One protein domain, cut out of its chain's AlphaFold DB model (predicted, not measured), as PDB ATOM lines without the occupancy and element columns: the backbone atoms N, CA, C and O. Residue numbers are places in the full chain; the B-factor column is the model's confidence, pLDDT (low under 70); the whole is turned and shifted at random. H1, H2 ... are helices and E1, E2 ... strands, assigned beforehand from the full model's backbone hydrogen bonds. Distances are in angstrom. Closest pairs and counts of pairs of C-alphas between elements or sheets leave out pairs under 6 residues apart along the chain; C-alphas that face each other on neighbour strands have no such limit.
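This is residues 139 to 272 of the 295 residues of an uncharacterized protein of viral metagenome (UniProt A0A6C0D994). Short helices make a loosely joined row with loops between them, two of these long: at one end lie H1 and the long loop of residues 156 to 173, and from there H2 leads inward to the short H3 near the middle. Beyond it, H4 and H5 lie side by side as a helical hairpin, and H7 lies at the end away from that loop. The printed part has 134 residues with seven named helices and one named strand, in the order H1 H2 H3 H4 H5 E1 H6 H7. Under half of the residues are in named elements, and the class is mostly helix. The whole is compact, with a radius of gyration of the C-alphas of 15.3 A and spans of 45 by 32 by 31 A.

Start at the longest helix, H1, residues 144 to 155. It touches H2, residues 174 to 184; look at Cys 148 and Tyr 175, their closest C-alphas, 6.1 A apart. The two run opposite ways at a steep tilt of 69 degrees, only just short of about perpendicular. H2 touches H3, residues 190 to 193, with the C-alphas of Glu 184 and His 192 closest at 4.2 A. H3 is close to but not clearly touching H4, residues 213 to 221; their closest C-alphas, Thr 190 and Asn 219, are 7.4 A apart. H4 and H5, residues 229 to 237, form a helical hairpin: they touch at a shallow tilt of 15 degrees, opposite ways, with the C-alphas of Leu 215 and Gln 235 closest at 6.4 A. H4 and H6, residues 255 to 258, only just touch, with 3 pairs of C-alphas within 8 A, the closest being Lys 213 and Phe 258 at 4.6 A. H7, residues 264 to 271, touches no helix; its Leu 267 comes closest to H3, 7.7 A from Trp 193 between C-alphas. E1, residues 242 to 244, pairs with no named strand, but residues 141 to 142 and residues 210 to 211 pair with it, antiparallel. In H1, H2, H4, H5 and H7 every O i to N i+4 pair is within hydrogen-bond range; H3 and H6 are too short for such a pair.

Find C-alpha 144 at (19.879, -46.088, 30.009); from there H1 runs 16.5 A to C-alpha 155. H2 is 15.3 A long, H5 12.5 A and H4 12.2 A. H7 spans 10.5 A, ending at C-alpha 271 at (18.768, -19.464, 29.361).

The C-alphas of Glu 168 and Ala 265, the two farthest apart, are 45.9 A apart. The printed part has no cut. The links from H1 to H2, 18 residues, and from H3 to H4, 19 residues, are long. Look for low confidence at residues 238 to 239, under 70.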
ATOM      1  N   PRO A 139      29.682 -51.389  32.320       93.19
ATOM      2  CA  PRO A 139      30.596 -51.552  31.195       93.19
ATOM      3  C   PRO A 139      30.963 -50.191  30.567       93.19
ATOM      4  O   PRO A 139      30.250 -49.205  30.786       93.19
ATOM      5  N   PRO A 140      32.043 -50.121  29.758       89.62
ATOM      6  CA  PRO A 140      32.484 -48.880  29.115       89.62
ATOM      7  C   PRO A 140      31.379 -48.172  28.330       89.62
ATOM      8  O   PRO A 140      31.281 -46.949  28.387       89.62
ATOM      9  N   GLU A 141      30.527 -48.943  27.656       93.12
ATOM     10  CA  GLU A 141      29.342 -48.459  26.960       93.12
ATOM     11  C   GLU A 141      28.088 -49.130  27.509       93.12
ATOM     12  O   GLU A 141      28.040 -50.352  27.667       93.12
ATOM     13  N   PHE A 142      27.048 -48.342  27.774       95.06
ATOM     14  CA  PHE A 142      25.794 -48.858  28.311       95.06
ATOM     15  C   PHE A 142      24.560 -48.097  27.830       95.06
ATOM     16  O   PHE A 142      24.599 -46.922  27.470       95.06
ATOM     17  N   SER A 143      23.415 -48.772  27.877       94.06
ATOM     18  CA  SER A 143      22.106 -48.158  27.672       94.06
ATOM     19  C   SER A 143      21.524 -47.616  28.980       94.06
ATOM     20  O   SER A 143      21.813 -48.091  30.080       94.06
ATOM     21  N   VAL A 144      20.605 -46.656  28.862       93.25
ATOM     22  CA  VAL A 144      19.879 -46.088  30.009       93.25
ATOM     23  C   VAL A 144      19.122 -47.154  30.810       93.25
ATOM     24  O   VAL A 144      19.021 -47.044  32.030       93.25
ATOM     25  N   ASN A 145      18.597 -48.188  30.146       94.06
ATOM     26  CA  ASN A 145      17.865 -49.264  30.816       94.06
ATOM     27  C   ASN A 145      18.805 -50.119  31.665       94.06
ATOM     28  O   ASN A 145      18.524 -50.300  32.845       94.06
ATOM     29  N   GLN A 146      19.954 -50.522  31.110       95.44
ATOM     30  CA  GLN A 146      20.988 -51.244  31.860       95.44
ATOM     31  C   GLN A 146      21.447 -50.443  33.082       95.44
ATOM     32  O   GLN A 146      21.594 -50.999  34.164       95.44
ATOM     33  N   PHE A 147      21.607 -49.123  32.940       96.19
ATOM     34  CA  PHE A 147      21.950 -48.259  34.067       96.19
ATOM     35  C   PHE A 147      20.866 -48.262  35.157       96.19
ATOM     36  O   PHE A 147      21.167 -48.406  36.342       96.19
ATOM     37  N   CYS A 148      19.591 -48.116  34.772       96.56
ATOM     38  CA  CYS A 148      18.477 -48.153  35.722       96.56
ATOM     39  C   CYS A 148      18.363 -49.509  36.429       96.56
ATOM     40  O   CYS A 148      18.157 -49.555  37.640       96.56
ATOM     41  N   GLU A 149      18.503 -50.605  35.685       96.88
ATOM     42  CA  GLU A 149      18.475 -51.966  36.223       96.88
ATOM     43  C   GLU A 149      19.627 -52.191  37.198       96.88
ATOM     44  O   GLU A 149      19.398 -52.675  38.305       96.88
ATOM     45  N   LYS A 150      20.839 -51.746  36.848       97.62
ATOM     46  CA  LYS A 150      22.006 -51.842  37.724       97.62
ATOM     47  C   LYS A 150      21.837 -51.030  39.006       97.62
ATOM     48  O   LYS A 150      22.168 -51.508  40.088       97.62
ATOM     49  N   TYR A 151      21.265 -49.830  38.909       97.62
ATOM     50  CA  TYR A 151      20.917 -49.027  40.081       97.62
ATOM     51  C   TYR A 151      19.947 -49.777  41.007       97.62
ATOM     52  O   TYR A 151      20.186 -49.868  42.212       97.62
ATOM     53  N   ILE A 152      18.861 -50.325  40.453       96.69
ATOM     54  CA  ILE A 152      17.846 -51.056  41.227       96.69
ATOM     55  C   ILE A 152      18.432 -52.345  41.812       96.69
ATOM     56  O   ILE A 152      18.103 -52.698  42.939       96.69
ATOM     57  N   GLN A 153      19.333 -53.022  41.099       97.19
ATOM     58  CA  GLN A 153      20.043 -54.194  41.607       97.19
ATOM     59  C   GLN A 153      20.886 -53.854  42.844       97.19
ATOM     60  O   GLN A 153      20.900 -54.621  43.803       97.19
ATOM     61  N   LEU A 154      21.584 -52.714  42.831       97.19
ATOM     62  CA  LEU A 154      22.493 -52.316  43.909       97.19
ATOM     63  C   LEU A 154      21.785 -51.724  45.128       97.19
ATOM     64  O   LEU A 154      22.237 -51.919  46.253       97.19
ATOM     65  N   PHE A 155      20.698 -50.981  44.916       96.44
ATOM     66  CA  PHE A 155      20.067 -50.188  45.975       96.44
ATOM     67  C   PHE A 155      18.594 -50.520  46.223       96.44
ATOM     68  O   PHE A 155      17.977 -49.945  47.117       96.44
ATOM     69  N   GLY A 156      18.011 -51.423  45.436       94.81
ATOM     70  CA  GLY A 156      16.579 -51.688  45.436       94.81
ATOM     71  C   GLY A 156      15.760 -50.544  44.831       94.81
ATOM     72  O   GLY A 156      16.269 -49.611  44.201       94.81
ATOM     73  N   ARG A 157      14.441 -50.601  45.035       93.88
ATOM     74  CA  ARG A 157      13.505 -49.552  44.603       93.88
ATOM     75  C   ARG A 157      13.494 -48.397  45.604       93.88
ATOM     76  O   ARG A 157      12.529 -48.206  46.339       93.88
ATOM     77  N   ILE A 158      14.573 -47.621  45.625       94.69
ATOM     78  CA  ILE A 158      14.681 -46.396  46.427       94.69
ATOM     79  C   ILE A 158      14.591 -45.148  45.548       94.69
ATOM     80  O   ILE A 158      14.943 -45.155  44.369       94.69
ATOM     81  N   ASN A 159      14.140 -44.040  46.129       94.19
ATOM     82  CA  ASN A 159      14.172 -42.744  45.470       94.19
ATOM     83  C   ASN A 159      15.635 -42.281  45.311       94.19
ATOM     84  O   ASN A 159      16.310 -42.083  46.323       94.19
ATOM     85  N   PRO A 160      16.130 -42.022  44.090       93.31
ATOM     86  CA  PRO A 160      17.548 -41.737  43.876       93.31
ATOM     87  C   PRO A 160      18.028 -40.424  44.491       93.31
ATOM     88  O   PRO A 160      19.196 -40.315  44.869       93.31
ATOM     89  N   TYR A 161      17.123 -39.463  44.678       91.06
ATOM     90  CA  TYR A 161      17.419 -38.172  45.294       91.06
ATOM     91  C   TYR A 161      17.312 -38.214  46.821       91.06
ATOM     92  O   TYR A 161      18.102 -37.574  47.507       91.06
ATOM     93  N   LYS A 162      16.337 -38.955  47.364       90.12
ATOM     94  CA  LYS A 162      16.058 -38.981  48.812       90.12
ATOM     95  C   LYS A 162      16.699 -40.154  49.554       90.12
ATOM     96  O   LYS A 162      16.868 -40.076  50.761       90.12
ATOM     97  N   GLY A 163      17.028 -41.239  48.857       89.81
ATOM     98  CA  GLY A 163      17.492 -42.489  49.462       89.81
ATOM     99  C   GLY A 163      16.410 -43.273  50.214       89.81
ATOM    100  O   GLY A 163      16.724 -44.271  50.848       89.81
ATOM    101  N   THR A 164      15.150 -42.837  50.165       91.50
ATOM    102  CA  THR A 164      14.037 -43.493  50.861       91.50
ATOM    103  C   THR A 164      13.454 -44.628  50.014       91.50
ATOM    104  O   THR A 164      13.316 -44.433  48.801       91.50
ATOM    105  N   PRO A 165      13.055 -45.763  50.613       93.75
ATOM    106  CA  PRO A 165      12.302 -46.806  49.918       93.75
ATOM    107  C   PRO A 165      11.039 -46.256  49.254       93.75
ATOM    108  O   PRO A 165      10.407 -45.338  49.778       93.75
ATOM    109  N   ILE A 166      10.699 -46.805  48.092       91.50
ATOM    110  CA  ILE A 166       9.441 -46.542  47.392       91.50
ATOM    111  C   ILE A 166       8.501 -47.685  47.752       91.50
ATOM    112  O   ILE A 166       8.813 -48.844  47.473       91.50
ATOM    113  N   LEU A 167       7.387 -47.356  48.401       89.19
ATOM    114  CA  LEU A 167       6.444 -48.350  48.897       89.19
ATOM    115  C   LEU A 167       5.526 -48.842  47.778       89.19
ATOM    116  O   LEU A 167       5.341 -48.197  46.742       89.19
ATOM    117  N   GLU A 168       4.934 -50.010  47.992       80.81
ATOM    118  CA  GLU A 168       3.926 -50.546  47.089       80.81
ATOM    119  C   GLU A 168       2.699 -49.615  47.066       80.81
ATOM    120  O   GLU A 168       2.172 -49.233  48.109       80.81
ATOM    121  N   GLY A 169       2.291 -49.179  45.871       81.69
ATOM    122  CA  GLY A 169       1.236 -48.173  45.680       81.69
ATOM    123  C   GLY A 169       1.727 -46.729  45.500       81.69
ATOM    124  O   GLY A 169       0.937 -45.870  45.096       81.69
ATOM    125  N   ASP A 170       3.018 -46.443  45.707       85.56
ATOM    126  CA  ASP A 170       3.572 -45.122  45.401       85.56
ATOM    127  C   ASP A 170       3.552 -44.845  43.891       85.56
ATOM    128  O   ASP A 170       4.055 -45.616  43.073       85.56
ATOM    129  N   LYS A 171       3.056 -43.663  43.504       89.75
ATOM    130  CA  LYS A 171       3.042 -43.190  42.103       89.75
ATOM    131  C   LYS A 171       4.413 -42.713  41.599       89.75
ATOM    132  O   LYS A 171       4.498 -42.073  40.552       89.75
ATOM    133  N   TYR A 172       5.479 -42.936  42.363       89.75
ATOM    134  CA  TYR A 172       6.805 -42.439  42.019       89.75
ATOM    135  C   TYR A 172       7.457 -43.313  40.940       89.75
ATOM    136  O   TYR A 172       7.752 -44.486  41.164       89.75
ATOM    137  N   ASP A 173       7.736 -42.723  39.777       92.31
ATOM    138  CA  ASP A 173       8.488 -43.385  38.709       92.31
ATOM    139  C   ASP A 173       9.988 -43.411  39.055       92.31
ATOM    140  O   ASP A 173      10.732 -42.451  38.823       92.31
ATOM    141  N   VAL A 174      10.425 -44.538  39.626       92.94
ATOM    142  CA  VAL A 174      11.825 -44.776  39.999       92.94
ATOM    143  C   VAL A 174      12.768 -44.675  38.804       92.94
ATOM    144  O   VAL A 174      13.828 -44.060  38.913       92.94
ATOM    145  N   TYR A 175      12.364 -45.191  37.642       94.12
ATOM    146  CA  TYR A 175      13.186 -45.157  36.440       94.12
ATOM    147  C   TYR A 175      13.346 -43.719  35.946       94.12
ATOM    148  O   TYR A 175      14.449 -43.317  35.587       94.12
ATOM    149  N   ALA A 176      12.286 -42.903  35.967       92.69
ATOM    150  CA  ALA A 176      12.402 -41.481  35.643       92.69
ATOM    151  C   ALA A 176      13.328 -40.737  36.608       92.69
ATOM    152  O   ALA A 176      14.116 -39.906  36.157       92.69
ATOM    153  N   GLY A 177      13.267 -41.056  37.903       93.44
ATOM    154  CA  GLY A 177      14.181 -40.503  38.898       93.44
ATOM    155  C   GLY A 177      15.644 -40.835  38.597       93.44
ATOM    156  O   GLY A 177      16.486 -39.938  38.601       93.44
ATOM    157  N   ILE A 178      15.945 -42.106  38.306       95.56
ATOM    158  CA  ILE A 178      17.316 -42.563  38.031       95.56
ATOM    159  C   ILE A 178      17.832 -41.922  36.742       95.56
ATOM    160  O   ILE A 178      18.939 -41.387  36.718       95.56
ATOM    161  N   ARG A 179      17.002 -41.905  35.690       93.94
ATOM    162  CA  ARG A 179      17.312 -41.217  34.431       93.94
ATOM    163  C   ARG A 179      17.608 -39.742  34.654       93.94
ATOM    164  O   ARG A 179      18.609 -39.256  34.146       93.94
ATOM    165  N   GLY A 180      16.766 -39.040  35.411       92.56
ATOM    166  CA  GLY A 180      16.979 -37.629  35.737       92.56
ATOM    167  C   GLY A 180      18.358 -37.400  36.347       92.56
ATOM    168  O   GLY A 180      19.116 -36.566  35.867       92.56
ATOM    169  N   LEU A 181      18.741 -38.223  37.323       93.56
ATOM    170  CA  LEU A 181      20.045 -38.100  37.961       93.56
ATOM    171  C   LEU A 181      21.212 -38.444  37.012       93.56
ATOM    172  O   LEU A 181      22.228 -37.756  37.041       93.56
ATOM    173  N   LEU A 182      21.059 -39.442  36.133       95.00
ATOM    174  CA  LEU A 182      22.025 -39.744  35.063       95.00
ATOM    175  C   LEU A 182      22.256 -38.515  34.163       95.00
ATOM    176  O   LEU A 182      23.396 -38.119  33.927       95.00
ATOM    177  N   TYR A 183      21.174 -37.868  33.724       93.50
ATOM    178  CA  TYR A 183      21.222 -36.650  32.912       93.50
ATOM    179  C   TYR A 183      21.790 -35.443  33.669       93.50
ATOM    180  O   TYR A 183      22.427 -34.594  33.053       93.50
ATOM    181  N   GLU A 184      21.571 -35.331  34.979       93.06
ATOM    182  CA  GLU A 184      22.136 -34.251  35.798       93.06
ATOM    183  C   GLU A 184      23.647 -34.402  36.041       93.06
ATOM    184  O   GLU A 184      24.320 -33.406  36.311       93.06
ATOM    185  N   LEU A 185      24.194 -35.614  35.907       93.69
ATOM    186  CA  LEU A 185      25.617 -35.940  36.095       93.69
ATOM    187  C   LEU A 185      26.381 -36.113  34.772       93.69
ATOM    188  O   LEU A 185      27.448 -36.734  34.733       93.69
ATOM    189  N   SER A 186      25.826 -35.569  33.688       94.50
ATOM    190  CA  SER A 186      26.368 -35.703  32.339       94.50
ATOM    191  C   SER A 186      26.461 -34.362  31.616       94.50
ATOM    192  O   SER A 186      25.415 -33.837  31.227       94.50
ATOM    193  N   PRO A 187      27.662 -33.844  31.303       94.50
ATOM    194  CA  PRO A 187      27.813 -32.573  30.592       94.50
ATOM    195  C   PRO A 187      27.151 -32.558  29.206       94.50
ATOM    196  O   PRO A 187      26.752 -31.495  28.743       94.50
ATOM    197  N   SER A 188      26.932 -33.722  28.583       94.31
ATOM    198  CA  SER A 188      26.198 -33.867  27.314       94.31
ATOM    199  C   SER A 188      24.704 -33.497  27.400       94.31
ATOM    200  O   SER A 188      24.022 -33.426  26.380       94.31
ATOM    201  N   SER A 189      24.158 -33.306  28.604       92.31
ATOM    202  CA  SER A 189      22.728 -33.110  28.856       92.31
ATOM    203  C   SER A 189      22.399 -31.672  29.235       92.31
ATOM    204  O   SER A 189      23.040 -31.071  30.091       92.31
ATOM    205  N   THR A 190      21.296 -31.138  28.712       90.12
ATOM    206  CA  THR A 190      20.788 -29.827  29.151       90.12
ATOM    207  C   THR A 190      20.398 -29.804  30.638       90.12
ATOM    208  O   THR A 190      20.454 -28.746  31.254       90.12
ATOM    209  N   GLN A 191      20.053 -30.938  31.261       90.19
ATOM    210  CA  GLN A 191      19.737 -30.995  32.704       90.19
ATOM    211  C   GLN A 191      20.974 -30.821  33.600       90.19
ATOM    212  O   GLN A 191      20.860 -30.487  34.786       90.19
ATOM    213  N   HIS A 192      22.162 -31.043  33.042       93.56
ATOM    214  CA  HIS A 192      23.415 -30.796  33.740       93.56
ATOM    215  C   HIS A 192      23.668 -29.305  33.940       93.56
ATOM    216  O   HIS A 192      24.129 -28.904  35.003       93.56
ATOM    217  N   TRP A 193      23.290 -28.497  32.950       93.25
ATOM    218  CA  TRP A 193      23.500 -27.050  32.937       93.25
ATOM    219  C   TRP A 193      22.293 -26.259  33.432       93.25
ATOM    220  O   TRP A 193      22.446 -25.142  33.911       93.25
ATOM    221  N   PHE A 194      21.086 -26.827  33.351       91.19
ATOM    222  CA  PHE A 194      19.851 -26.142  33.716       91.19
ATOM    223  C   PHE A 194      19.037 -26.931  34.744       91.19
ATOM    224  O   PHE A 194      18.750 -28.113  34.561       91.19
ATOM    225  N   GLN A 195      18.567 -26.253  35.792       87.38
ATOM    226  CA  GLN A 195      17.592 -26.773  36.747       87.38
ATOM    227  C   GLN A 195      16.290 -25.977  36.661       87.38
ATOM    228  O   GLN A 195      16.269 -24.769  36.877       87.38
ATOM    229  N   TYR A 196      15.177 -26.647  36.345       82.75
ATOM    230  CA  TYR A 196      13.853 -26.010  36.228       82.75
ATOM    231  C   TYR A 196      13.825 -24.777  35.307       82.75
ATOM    232  O   TYR A 196      13.079 -23.835  35.558       82.75
ATOM    233  N   GLY A 197      14.644 -24.777  34.253       80.50
ATOM    234  CA  GLY A 197      14.758 -23.664  33.308       80.50
ATOM    235  C   GLY A 197      15.757 -22.575  33.709       80.50
ATOM    236  O   GLY A 197      16.056 -21.733  32.875       80.50
ATOM    237  N   LYS A 198      16.316 -22.608  34.925       87.25
ATOM    238  CA  LYS A 198      17.395 -21.708  35.358       87.25
ATOM    239  C   LYS A 198      18.758 -22.337  35.092       87.25
ATOM    240  O   LYS A 198      18.912 -23.538  35.305       87.25
ATOM    241  N   LYS A 199      19.729 -21.541  34.649       91.12
ATOM    242  CA  LYS A 199      21.132 -21.959  34.544       91.12
ATOM    243  C   LYS A 199      21.668 -22.261  35.947       91.12
ATOM    244  O   LYS A 199      21.461 -21.468  36.863       91.12
ATOM    245  N   LYS A 200      22.281 -23.431  36.115       90.25
ATOM    246  CA  LYS A 200      22.930 -23.846  37.362       90.25
ATOM    247  C   LYS A 200      24.215 -23.039  37.539       90.25
ATOM    248  O   LYS A 200      24.973 -22.883  36.585       90.25
ATOM    249  N   SER A 201      24.467 -22.552  38.751       84.19
ATOM    250  CA  SER A 201      25.744 -21.919  39.114       84.19
ATOM    251  C   SER A 201      26.735 -22.955  39.665       84.19
ATOM    252  O   SER A 201      26.355 -24.096  39.924       84.19
ATOM    253  N   GLY A 202      28.014 -22.591  39.821       80.44
ATOM    254  CA  GLY A 202      29.124 -23.525  40.082       80.44
ATOM    255  C   GLY A 202      28.846 -24.643  41.101       80.44
ATOM    256  O   GLY A 202      29.088 -25.808  40.796       80.44
ATOM    257  N   GLU A 203      28.278 -24.325  42.268       77.00
ATOM    258  CA  GLU A 203      27.962 -25.309  43.322       77.00
ATOM    259  C   GLU A 203      26.774 -26.232  42.984       77.00
ATOM    260  O   GLU A 203      26.626 -27.335  43.527       77.00
ATOM    261  N   GLU A 204      25.892 -25.799  42.085       81.50
ATOM    262  CA  GLU A 204      24.721 -26.554  41.645       81.50
ATOM    263  C   GLU A 204      25.070 -27.585  40.567       81.50
ATOM    264  O   GLU A 204      24.408 -28.627  40.492       81.50
ATOM    265  N   ILE A 205      26.134 -27.339  39.796       87.56
ATOM    266  CA  ILE A 205      26.639 -28.250  38.765       87.56
ATOM    267  C   ILE A 205      27.131 -29.547  39.427       87.56
ATOM    268  O   ILE A 205      27.839 -29.544  40.434       87.56
ATOM    269  N   GLY A 206      26.670 -30.686  38.908       85.06
ATOM    270  CA  GLY A 206      27.082 -32.004  39.393       85.06
ATOM    271  C   GLY A 206      28.470 -32.403  38.877       85.06
ATOM    272  O   GLY A 206      28.971 -31.801  37.929       85.06
ATOM    273  N   PRO A 207      29.106 -33.435  39.449       91.56
ATOM    274  CA  PRO A 207      30.304 -34.014  38.852       91.56
ATOM    275  C   PRO A 207      30.000 -34.640  37.483       91.56
ATOM    276  O   PRO A 207      28.864 -35.014  37.190       91.56
ATOM    277  N   TRP A 208      31.035 -34.762  36.652       93.75
ATOM    278  CA  TRP A 208      30.945 -35.365  35.321       93.75
ATOM    279  C   TRP A 208      31.245 -36.853  35.427       93.75
ATOM    280  O   TRP A 208      32.396 -37.246  35.597       93.75
ATOM    281  N   PHE A 209      30.206 -37.682  35.374       94.00
ATOM    282  CA  PHE A 209      30.359 -39.138  35.465       94.00
ATOM    283  C   PHE A 209      30.106 -39.850  34.154       94.00
ATOM    284  O   PHE A 209      30.690 -40.907  33.925       94.00
ATOM    285  N   PHE A 210      29.252 -39.282  33.311       94.69
ATOM    286  CA  PHE A 210      28.778 -39.944  32.110       94.69
ATOM    287  C   PHE A 210      28.740 -38.960  30.956       94.69
ATOM    288  O   PHE A 210      28.481 -37.779  31.164       94.69
ATOM    289  N   ALA A 211      28.953 -39.448  29.745       95.31
ATOM    290  CA  ALA A 211      28.741 -38.681  28.533       95.31
ATOM    291  C   ALA A 211      27.919 -39.490  27.538       95.31
ATOM    292  O   ALA A 211      27.900 -40.721  27.563       95.31
ATOM    293  N   ASN A 212      27.239 -38.776  26.652       95.69
ATOM    294  CA  ASN A 212      26.542 -39.356  25.522       95.69
ATOM    295  C   ASN A 212      26.827 -38.486  24.299       95.69
ATOM    296  O   ASN A 212      26.291 -37.379  24.177       95.69
ATOM    297  N   LYS A 213      27.699 -38.985  23.416       95.12
ATOM    298  CA  LYS A 213      28.191 -38.242  22.250       95.12
ATOM    299  C   LYS A 213      27.058 -37.817  21.327       95.12
ATOM    300  O   LYS A 213      27.003 -36.660  20.915       95.12
ATOM    301  N   GLU A 214      26.137 -38.724  21.023       93.69
ATOM    302  CA  GLU A 214      25.013 -38.421  20.137       93.69
ATOM    303  C   GLU A 214      24.090 -37.363  20.746       93.69
ATOM    304  O   GLU A 214      23.670 -36.430  20.062       93.69
ATOM    305  N   LEU A 215      23.820 -37.456  22.050       92.94
ATOM    306  CA  LEU A 215      23.021 -36.466  22.764       92.94
ATOM    307  C   LEU A 215      23.698 -35.090  22.782       92.94
ATOM    308  O   LEU A 215      23.016 -34.085  22.588       92.94
ATOM    309  N   ALA A 216      25.014 -35.041  23.000       94.38
ATOM    310  CA  ALA A 216      25.803 -33.812  22.941       94.38
ATOM    311  C   ALA A 216      25.744 -33.176  21.547       94.38
ATOM    312  O   ALA A 216      25.468 -31.985  21.434       94.38
ATOM    313  N   LEU A 217      25.917 -33.969  20.485       93.94
ATOM    314  CA  LEU A 217      25.808 -33.502  19.100       93.94
ATOM    315  C   LEU A 217      24.416 -32.944  18.795       93.94
ATOM    316  O   LEU A 217      24.305 -31.857  18.231       93.94
ATOM    317  N   VAL A 218      23.355 -33.643  19.215       92.06
ATOM    318  CA  VAL A 218      21.981 -33.152  19.060       92.06
ATOM    319  C   VAL A 218      21.795 -31.852  19.838       92.06
ATOM    320  O   VAL A 218      21.299 -30.882  19.280       92.06
ATOM    321  N   ASN A 219      22.199 -31.784  21.105       92.69
ATOM    322  CA  ASN A 219      22.034 -30.561  21.893       92.69
ATOM    323  C   ASN A 219      22.822 -29.391  21.300       92.69
ATOM    324  O   ASN A 219      22.278 -28.296  21.229       92.69
ATOM    325  N   ASN A 220      24.032 -29.630  20.798       94.00
ATOM    326  CA  ASN A 220      24.840 -28.622  20.126       94.00
ATOM    327  C   ASN A 220      24.205 -28.123  18.823       94.00
ATOM    328  O   ASN A 220      24.157 -26.922  18.594       94.00
ATOM    329  N   ALA A 221      23.645 -29.022  18.007       92.31
ATOM    330  CA  ALA A 221      22.937 -28.658  16.776       92.31
ATOM    331  C   ALA A 221      21.690 -27.789  17.027       92.31
ATOM    332  O   ALA A 221      21.248 -27.070  16.137       92.31
ATOM    333  N   TYR A 222      21.125 -27.854  18.235       90.12
ATOM    334  CA  TYR A 222      20.017 -27.006  18.678       90.12
ATOM    335  C   TYR A 222      20.466 -25.930  19.679       90.12
ATOM    336  O   TYR A 222      19.637 -25.449  20.451       90.12
ATOM    337  N   GLU A 223      21.760 -25.581  19.702       91.12
ATOM    338  CA  GLU A 223      22.346 -24.516  20.539       91.12
ATOM    339  C   GLU A 223      21.977 -24.633  22.024       91.12
ATOM    340  O   GLU A 223      21.822 -23.653  22.743       91.12
ATOM    341  N   TRP A 224      21.761 -25.862  22.493       90.69
ATOM    342  CA  TRP A 224      21.338 -26.154  23.856       90.69
ATOM    343  C   TRP A 224      20.044 -25.437  24.262       90.69
ATOM    344  O   TRP A 224      19.767 -25.325  25.454       90.69
ATOM    345  N   ASN A 225      19.220 -25.001  23.307       86.12
ATOM    346  CA  ASN A 225      17.971 -24.280  23.540       86.12
ATOM    347  C   ASN A 225      16.856 -25.189  24.094       86.12
ATOM    348  O   ASN A 225      17.026 -26.391  24.343       86.12
ATOM    349  N   THR A 226      15.684 -24.598  24.357       73.88
ATOM    350  CA  THR A 226      14.507 -25.371  24.780       73.88
ATOM    351  C   THR A 226      14.089 -26.391  23.725       73.88
ATOM    352  O   THR A 226      14.020 -26.102  22.536       73.88
ATOM    353  N   SER A 227      13.741 -27.590  24.195       72.06
ATOM    354  CA  SER A 227      13.393 -28.716  23.333       72.06
ATOM    355  C   SER A 227      12.138 -28.454  22.493       72.06
ATOM    356  O   SER A 227      11.013 -28.604  22.987       72.06
ATOM    357  N   THR A 228      12.350 -28.107  21.221       79.56
ATOM    358  CA  THR A 228      11.325 -28.066  20.167       79.56
ATOM    359  C   THR A 228      10.825 -29.479  19.848       79.56
ATOM    360  O   THR A 228      11.453 -30.479  20.209       79.56
ATOM    361  N   THR A 229       9.689 -29.609  19.156       82.38
ATOM    362  CA  THR A 229       9.186 -30.923  18.705       82.38
ATOM    363  C   THR A 229      10.210 -31.653  17.826       82.38
ATOM    364  O   THR A 229      10.375 -32.871  17.953       82.38
ATOM    365  N   ALA A 230      10.946 -30.910  16.995       80.00
ATOM    366  CA  ALA A 230      12.034 -31.436  16.176       80.00
ATOM    367  C   ALA A 230      13.190 -31.966  17.042       80.00
ATOM    368  O   ALA A 230      13.560 -33.131  16.908       80.00
ATOM    369  N   GLN A 231      13.669 -31.176  18.010       80.81
ATOM    370  CA  GLN A 231      14.741 -31.596  18.920       80.81
ATOM    371  C   GLN A 231      14.344 -32.821  19.751       80.81
ATOM    372  O   GLN A 231      15.123 -33.763  19.863       80.81
ATOM    373  N   LYS A 232      13.116 -32.869  20.288       81.06
ATOM    374  CA  LYS A 232      12.616 -34.050  21.019       81.06
ATOM    375  C   LYS A 232      12.596 -35.297  20.142       81.06
ATOM    376  O   LYS A 232      12.857 -36.393  20.631       81.06
ATOM    377  N   SER A 233      12.267 -35.146  18.862       82.75
ATOM    378  CA  SER A 233      12.267 -36.260  17.912       82.75
ATOM    379  C   SER A 233      13.692 -36.720  17.603       82.75
ATOM    380  O   SER A 233      13.945 -37.922  17.624       82.75
ATOM    381  N   ALA A 234      14.632 -35.789  17.418       77.25
ATOM    382  CA  ALA A 234      16.052 -36.093  17.245       77.25
ATOM    383  C   ALA A 234      16.638 -36.802  18.478       77.25
ATOM    384  O   ALA A 234      17.182 -37.893  18.351       77.25
ATOM    385  N   GLN A 235      16.422 -36.273  19.686       79.69
ATOM    386  CA  GLN A 235      16.863 -36.891  20.947       79.69
ATOM    387  C   GLN A 235      16.276 -38.297  21.161       79.69
ATOM    388  O   GLN A 235      16.916 -39.160  21.753       79.69
ATOM    389  N   ARG A 236      15.046 -38.553  20.694       78.25
ATOM    390  CA  ARG A 236      14.426 -39.888  20.776       78.25
ATOM    391  C   ARG A 236      15.026 -40.890  19.794       78.25
ATOM    392  O   ARG A 236      15.002 -42.076  20.105       78.25
ATOM    393  N   ARG A 237      15.498 -40.431  18.633       73.12
ATOM    394  CA  ARG A 237      16.185 -41.268  17.635       73.12
ATOM    395  C   ARG A 237      17.627 -41.548  18.059       73.12
ATOM    396  O   ARG A 237      18.087 -42.671  17.924       73.12
ATOM    397  N   HIS A 238      18.276 -40.554  18.656       65.94
ATOM    398  CA  HIS A 238      19.651 -40.604  19.146       65.94
ATOM    399  C   HIS A 238      19.698 -40.918  20.642       65.94
ATOM    400  O   HIS A 238      20.124 -40.113  21.470       65.94
ATOM    401  N   ARG A 239      19.204 -42.110  21.001       68.25
ATOM    402  CA  ARG A 239      19.298 -42.664  22.363       68.25
ATOM    403  C   ARG A 239      20.659 -43.311  22.638       68.25
ATOM    404  O   ARG A 239      20.694 -44.180  23.503       68.25
ATOM    405  N   GLY A 240      21.701 -42.924  21.898       79.25
ATOM    406  CA  GLY A 240      23.005 -43.577  21.807       79.25
ATOM    407  C   GLY A 240      23.602 -44.084  23.112       79.25
ATOM    408  O   GLY A 240      23.164 -43.751  24.215       79.25
ATOM    409  N   MET A 241      24.639 -44.900  22.981       92.00
ATOM    410  CA  MET A 241      25.301 -45.480  24.140       92.00
ATOM    411  C   MET A 241      25.897 -44.391  25.035       92.00
ATOM    412  O   MET A 241      26.364 -43.343  24.584       92.00
ATOM    413  N   TRP A 242      25.817 -44.638  26.334       95.31
ATOM    414  CA  TRP A 242      26.427 -43.816  27.360       95.31
ATOM    415  C   TRP A 242      27.798 -44.365  27.688       95.31
ATOM    416  O   TRP A 242      27.967 -45.579  27.776       95.31
ATOM    417  N   THR A 243      28.741 -43.464  27.926       94.69
ATOM    418  CA  THR A 243      30.115 -43.807  28.273       94.69
ATOM    419  C   THR A 243      30.456 -43.254  29.645       94.69
ATOM    420  O   THR A 243      30.132 -42.106  29.966       94.69
ATOM    421  N   SER A 244      31.119 -44.068  30.461       93.25
ATOM    422  CA  SER A 244      31.655 -43.630  31.749       93.25
ATOM    423  C   SER A 244      32.864 -42.722  31.539       93.25
ATOM    424  O   SER A 244      33.814 -43.077  30.846       93.25
ATOM    425  N   LEU A 245      32.846 -41.554  32.172       92.06
ATOM    426  CA  LEU A 245      33.937 -40.588  32.107       92.06
ATOM    427  C   LEU A 245      35.039 -40.929  33.130       92.06
ATOM    428  O   LEU A 245      34.716 -41.294  34.269       92.06
ATOM    429  N   PRO A 246      36.334 -40.813  32.784       86.38
ATOM    430  CA  PRO A 246      37.412 -40.976  33.755       86.38
ATOM    431  C   PRO A 246      37.339 -39.927  34.886       86.38
ATOM    432  O   PRO A 246      36.655 -38.904  34.760       86.38
ATOM    433  N   PRO A 247      38.016 -40.158  36.024       79.50
ATOM    434  CA  PRO A 247      38.253 -39.103  37.010       79.50
ATOM    435  C   PRO A 247      38.839 -37.849  36.337       79.50
ATOM    436  O   PRO A 247      39.517 -37.955  35.321       79.50
ATOM    437  N   ASP A 248      38.523 -36.664  36.861       79.62
ATOM    438  CA  ASP A 248      39.022 -35.366  36.365       79.62
ATOM    439  C   ASP A 248      38.665 -34.998  34.914       79.62
ATOM    440  O   ASP A 248      39.162 -34.008  34.374       79.62
ATOM    441  N   SER A 249      37.687 -35.695  34.322       83.50
ATOM    442  CA  SER A 249      37.202 -35.451  32.952       83.50
ATOM    443  C   SER A 249      36.780 -34.019  32.648       83.50
ATOM    444  O   SER A 249      36.640 -33.682  31.483       83.50
ATOM    445  N   ARG A 250      36.559 -33.164  33.652       84.69
ATOM    446  CA  ARG A 250      36.284 -31.741  33.420       84.69
ATOM    447  C   ARG A 250      37.490 -30.998  32.842       84.69
ATOM    448  O   ARG A 250      37.298 -30.095  32.038       84.69
ATOM    449  N   ALA A 251      38.703 -31.365  33.249       86.19
ATOM    450  CA  ALA A 251      39.934 -30.752  32.753       86.19
ATOM    451  C   ALA A 251      40.418 -31.402  31.449       86.19
ATOM    452  O   ALA A 251      41.029 -30.739  30.619       86.19
ATOM    453  N   THR A 252      40.125 -32.690  31.259       88.56
ATOM    454  CA  THR A 252      40.632 -33.503  30.142       88.56
ATOM    455  C   THR A 252      39.529 -33.917  29.165       88.56
ATOM    456  O   THR A 252      39.588 -34.997  28.580       88.56
ATOM    457  N   TYR A 253      38.473 -33.112  29.040       93.19
ATOM    458  CA  TYR A 253      37.308 -33.476  28.240       93.19
ATOM    459  C   TYR A 253      37.630 -33.474  26.744       93.19
ATOM    460  O   TYR A 253      37.934 -32.428  26.173       93.19
ATOM    461  N   ASP A 254      37.500 -34.631  26.099       93.81
ATOM    462  CA  ASP A 254      37.674 -34.751  24.654       93.81
ATOM    463  C   ASP A 254      36.322 -34.676  23.930       93.81
ATOM    464  O   ASP A 254      35.518 -35.615  23.947       93.81
ATOM    465  N   ALA A 255      36.082 -33.554  23.248       93.81
ATOM    466  CA  ALA A 255      34.871 -33.335  22.464       93.81
ATOM    467  C   ALA A 255      34.730 -34.310  21.279       93.81
ATOM    468  O   ALA A 255      33.607 -34.591  20.854       93.81
ATOM    469  N   ASN A 256      35.829 -34.871  20.764       93.44
ATOM    470  CA  ASN A 256      35.776 -35.853  19.682       93.44
ATOM    471  C   ASN A 256      35.245 -37.201  20.175       93.44
ATOM    472  O   ASN A 256      34.500 -37.874  19.455       93.44
ATOM    473  N   LEU A 257      35.588 -37.586  21.406       91.88
ATOM    474  CA  LEU A 257      35.137 -38.836  22.020       91.88
ATOM    475  C   LEU A 257      33.741 -38.701  22.633       91.88
ATOM    476  O   LEU A 257      32.890 -39.560  22.416       91.88
ATOM    477  N   PHE A 258      33.477 -37.609  23.347       94.25
ATOM    478  CA  PHE A 258      32.287 -37.471  24.196       94.25
ATOM    479  C   PHE A 258      31.240 -36.487  23.658       94.25
ATOM    480  O   PHE A 258      30.149 -36.359  24.221       94.25
ATOM    481  N   GLY A 259      31.541 -35.835  22.535       93.88
ATOM    482  CA  GLY A 259      30.705 -34.820  21.907       93.88
ATOM    483  C   GLY A 259      30.916 -33.429  22.514       93.88
ATOM    484  O   GLY A 259      31.433 -33.311  23.624       93.88
ATOM    485  N   PRO A 260      30.522 -32.364  21.799       95.69
ATOM    486  CA  PRO A 260      30.760 -30.983  22.216       95.69
ATOM    487  C   PRO A 260      29.980 -30.602  23.483       95.69
ATOM    488  O   PRO A 260      28.905 -31.134  23.756       95.69
ATOM    489  N   ILE A 261      30.512 -29.637  24.229       95.25
ATOM    490  CA  ILE A 261      29.866 -29.007  25.389       95.25
ATOM    491  C   ILE A 261      29.682 -27.509  25.110       95.25
ATOM    492  O   ILE A 261      30.463 -26.952  24.337       95.25
ATOM    493  N   PRO A 262      28.656 -26.857  25.682       94.56
ATOM    494  CA  PRO A 262      28.401 -25.453  25.413       94.56
ATOM    495  C   PRO A 262      29.425 -24.582  26.142       94.56
ATOM    496  O   PRO A 262      29.860 -24.914  27.247       94.56
ATOM    497  N   ASP A 263      29.768 -23.446  25.543       93.44
ATOM    498  CA  ASP A 263      30.472 -22.382  26.248       93.44
ATOM    499  C   ASP A 263      29.501 -21.532  27.091       93.44
ATOM    500  O   ASP A 263      28.275 -21.692  27.062       93.44
ATOM    501  N   GLU A 264      30.063 -20.622  27.885       91.06
ATOM    502  CA  GLU A 264      29.289 -19.798  28.814       91.06
ATOM    503  C   GLU A 264      28.295 -18.874  28.090       91.06
ATOM    504  O   GLU A 264      27.176 -18.679  28.571       91.06
ATOM    505  N   ALA A 265      28.682 -18.358  26.916       92.56
ATOM    506  CA  ALA A 265      27.851 -17.498  26.079       92.56
ATOM    507  C   ALA A 265      26.641 -18.260  25.517       92.56
ATOM    508  O   ALA A 265      25.509 -17.785  25.628       92.56
ATOM    509  N   THR A 266      26.856 -19.479  25.008       92.94
ATOM    510  CA  THR A 266      25.788 -20.370  24.534       92.94
ATOM    511  C   THR A 266      24.820 -20.696  25.665       92.94
ATOM    512  O   THR A 266      23.606 -20.643  25.480       92.94
ATOM    513  N   LEU A 267      25.328 -20.996  26.867       92.44
ATOM    514  CA  LEU A 267      24.475 -21.259  28.029       92.44
ATOM    515  C   LEU A 267      23.651 -20.042  28.449       92.44
ATOM    516  O   LEU A 267      22.500 -20.204  28.863       92.44
ATOM    517  N   GLU A 268      24.226 -18.843  28.363       90.75
ATOM    518  CA  GLU A 268      23.526 -17.606  28.698       90.75
ATOM    519  C   GLU A 268      22.393 -17.333  27.709       90.75
ATOM    520  O   GLU A 268      21.250 -17.141  28.123       90.75
ATOM    521  N   GLN A 269      22.668 -17.447  26.411       90.50
ATOM    522  CA  GLN A 269      21.651 -17.327  25.370       90.50
ATOM    523  C   GLN A 269      20.565 -18.399  25.520       90.50
ATOM    524  O   GLN A 269      19.376 -18.083  25.512       90.50
ATOM    525  N   ALA A 270      20.954 -19.652  25.758       89.94
ATOM    526  CA  ALA A 270      20.022 -20.756  25.951       89.94
ATOM    527  C   ALA A 270      19.180 -20.634  27.227       89.94
ATOM    528  O   ALA A 270      18.176 -21.340  27.365       89.94
ATOM    529  N   SER A 271      19.572 -19.779  28.179       87.81
ATOM    530  CA  SER A 271      18.768 -19.464  29.361       87.81
ATOM    531  C   SER A 271      17.564 -18.575  29.021       87.81
ATOM    532  O   SER A 271      16.499 -18.707  29.636       87.81
ATOM    533  N   VAL A 272      17.700 -17.727  27.997       85.06
ATOM    534  CA  VAL A 272      16.675 -16.778  27.564       85.06
ATOM    535  C   VAL A 272      15.462 -17.540  27.024       85.06
ATOM    536  O   VAL A 272      15.562 -18.443  26.197       85.06
TER     537      VAL A 272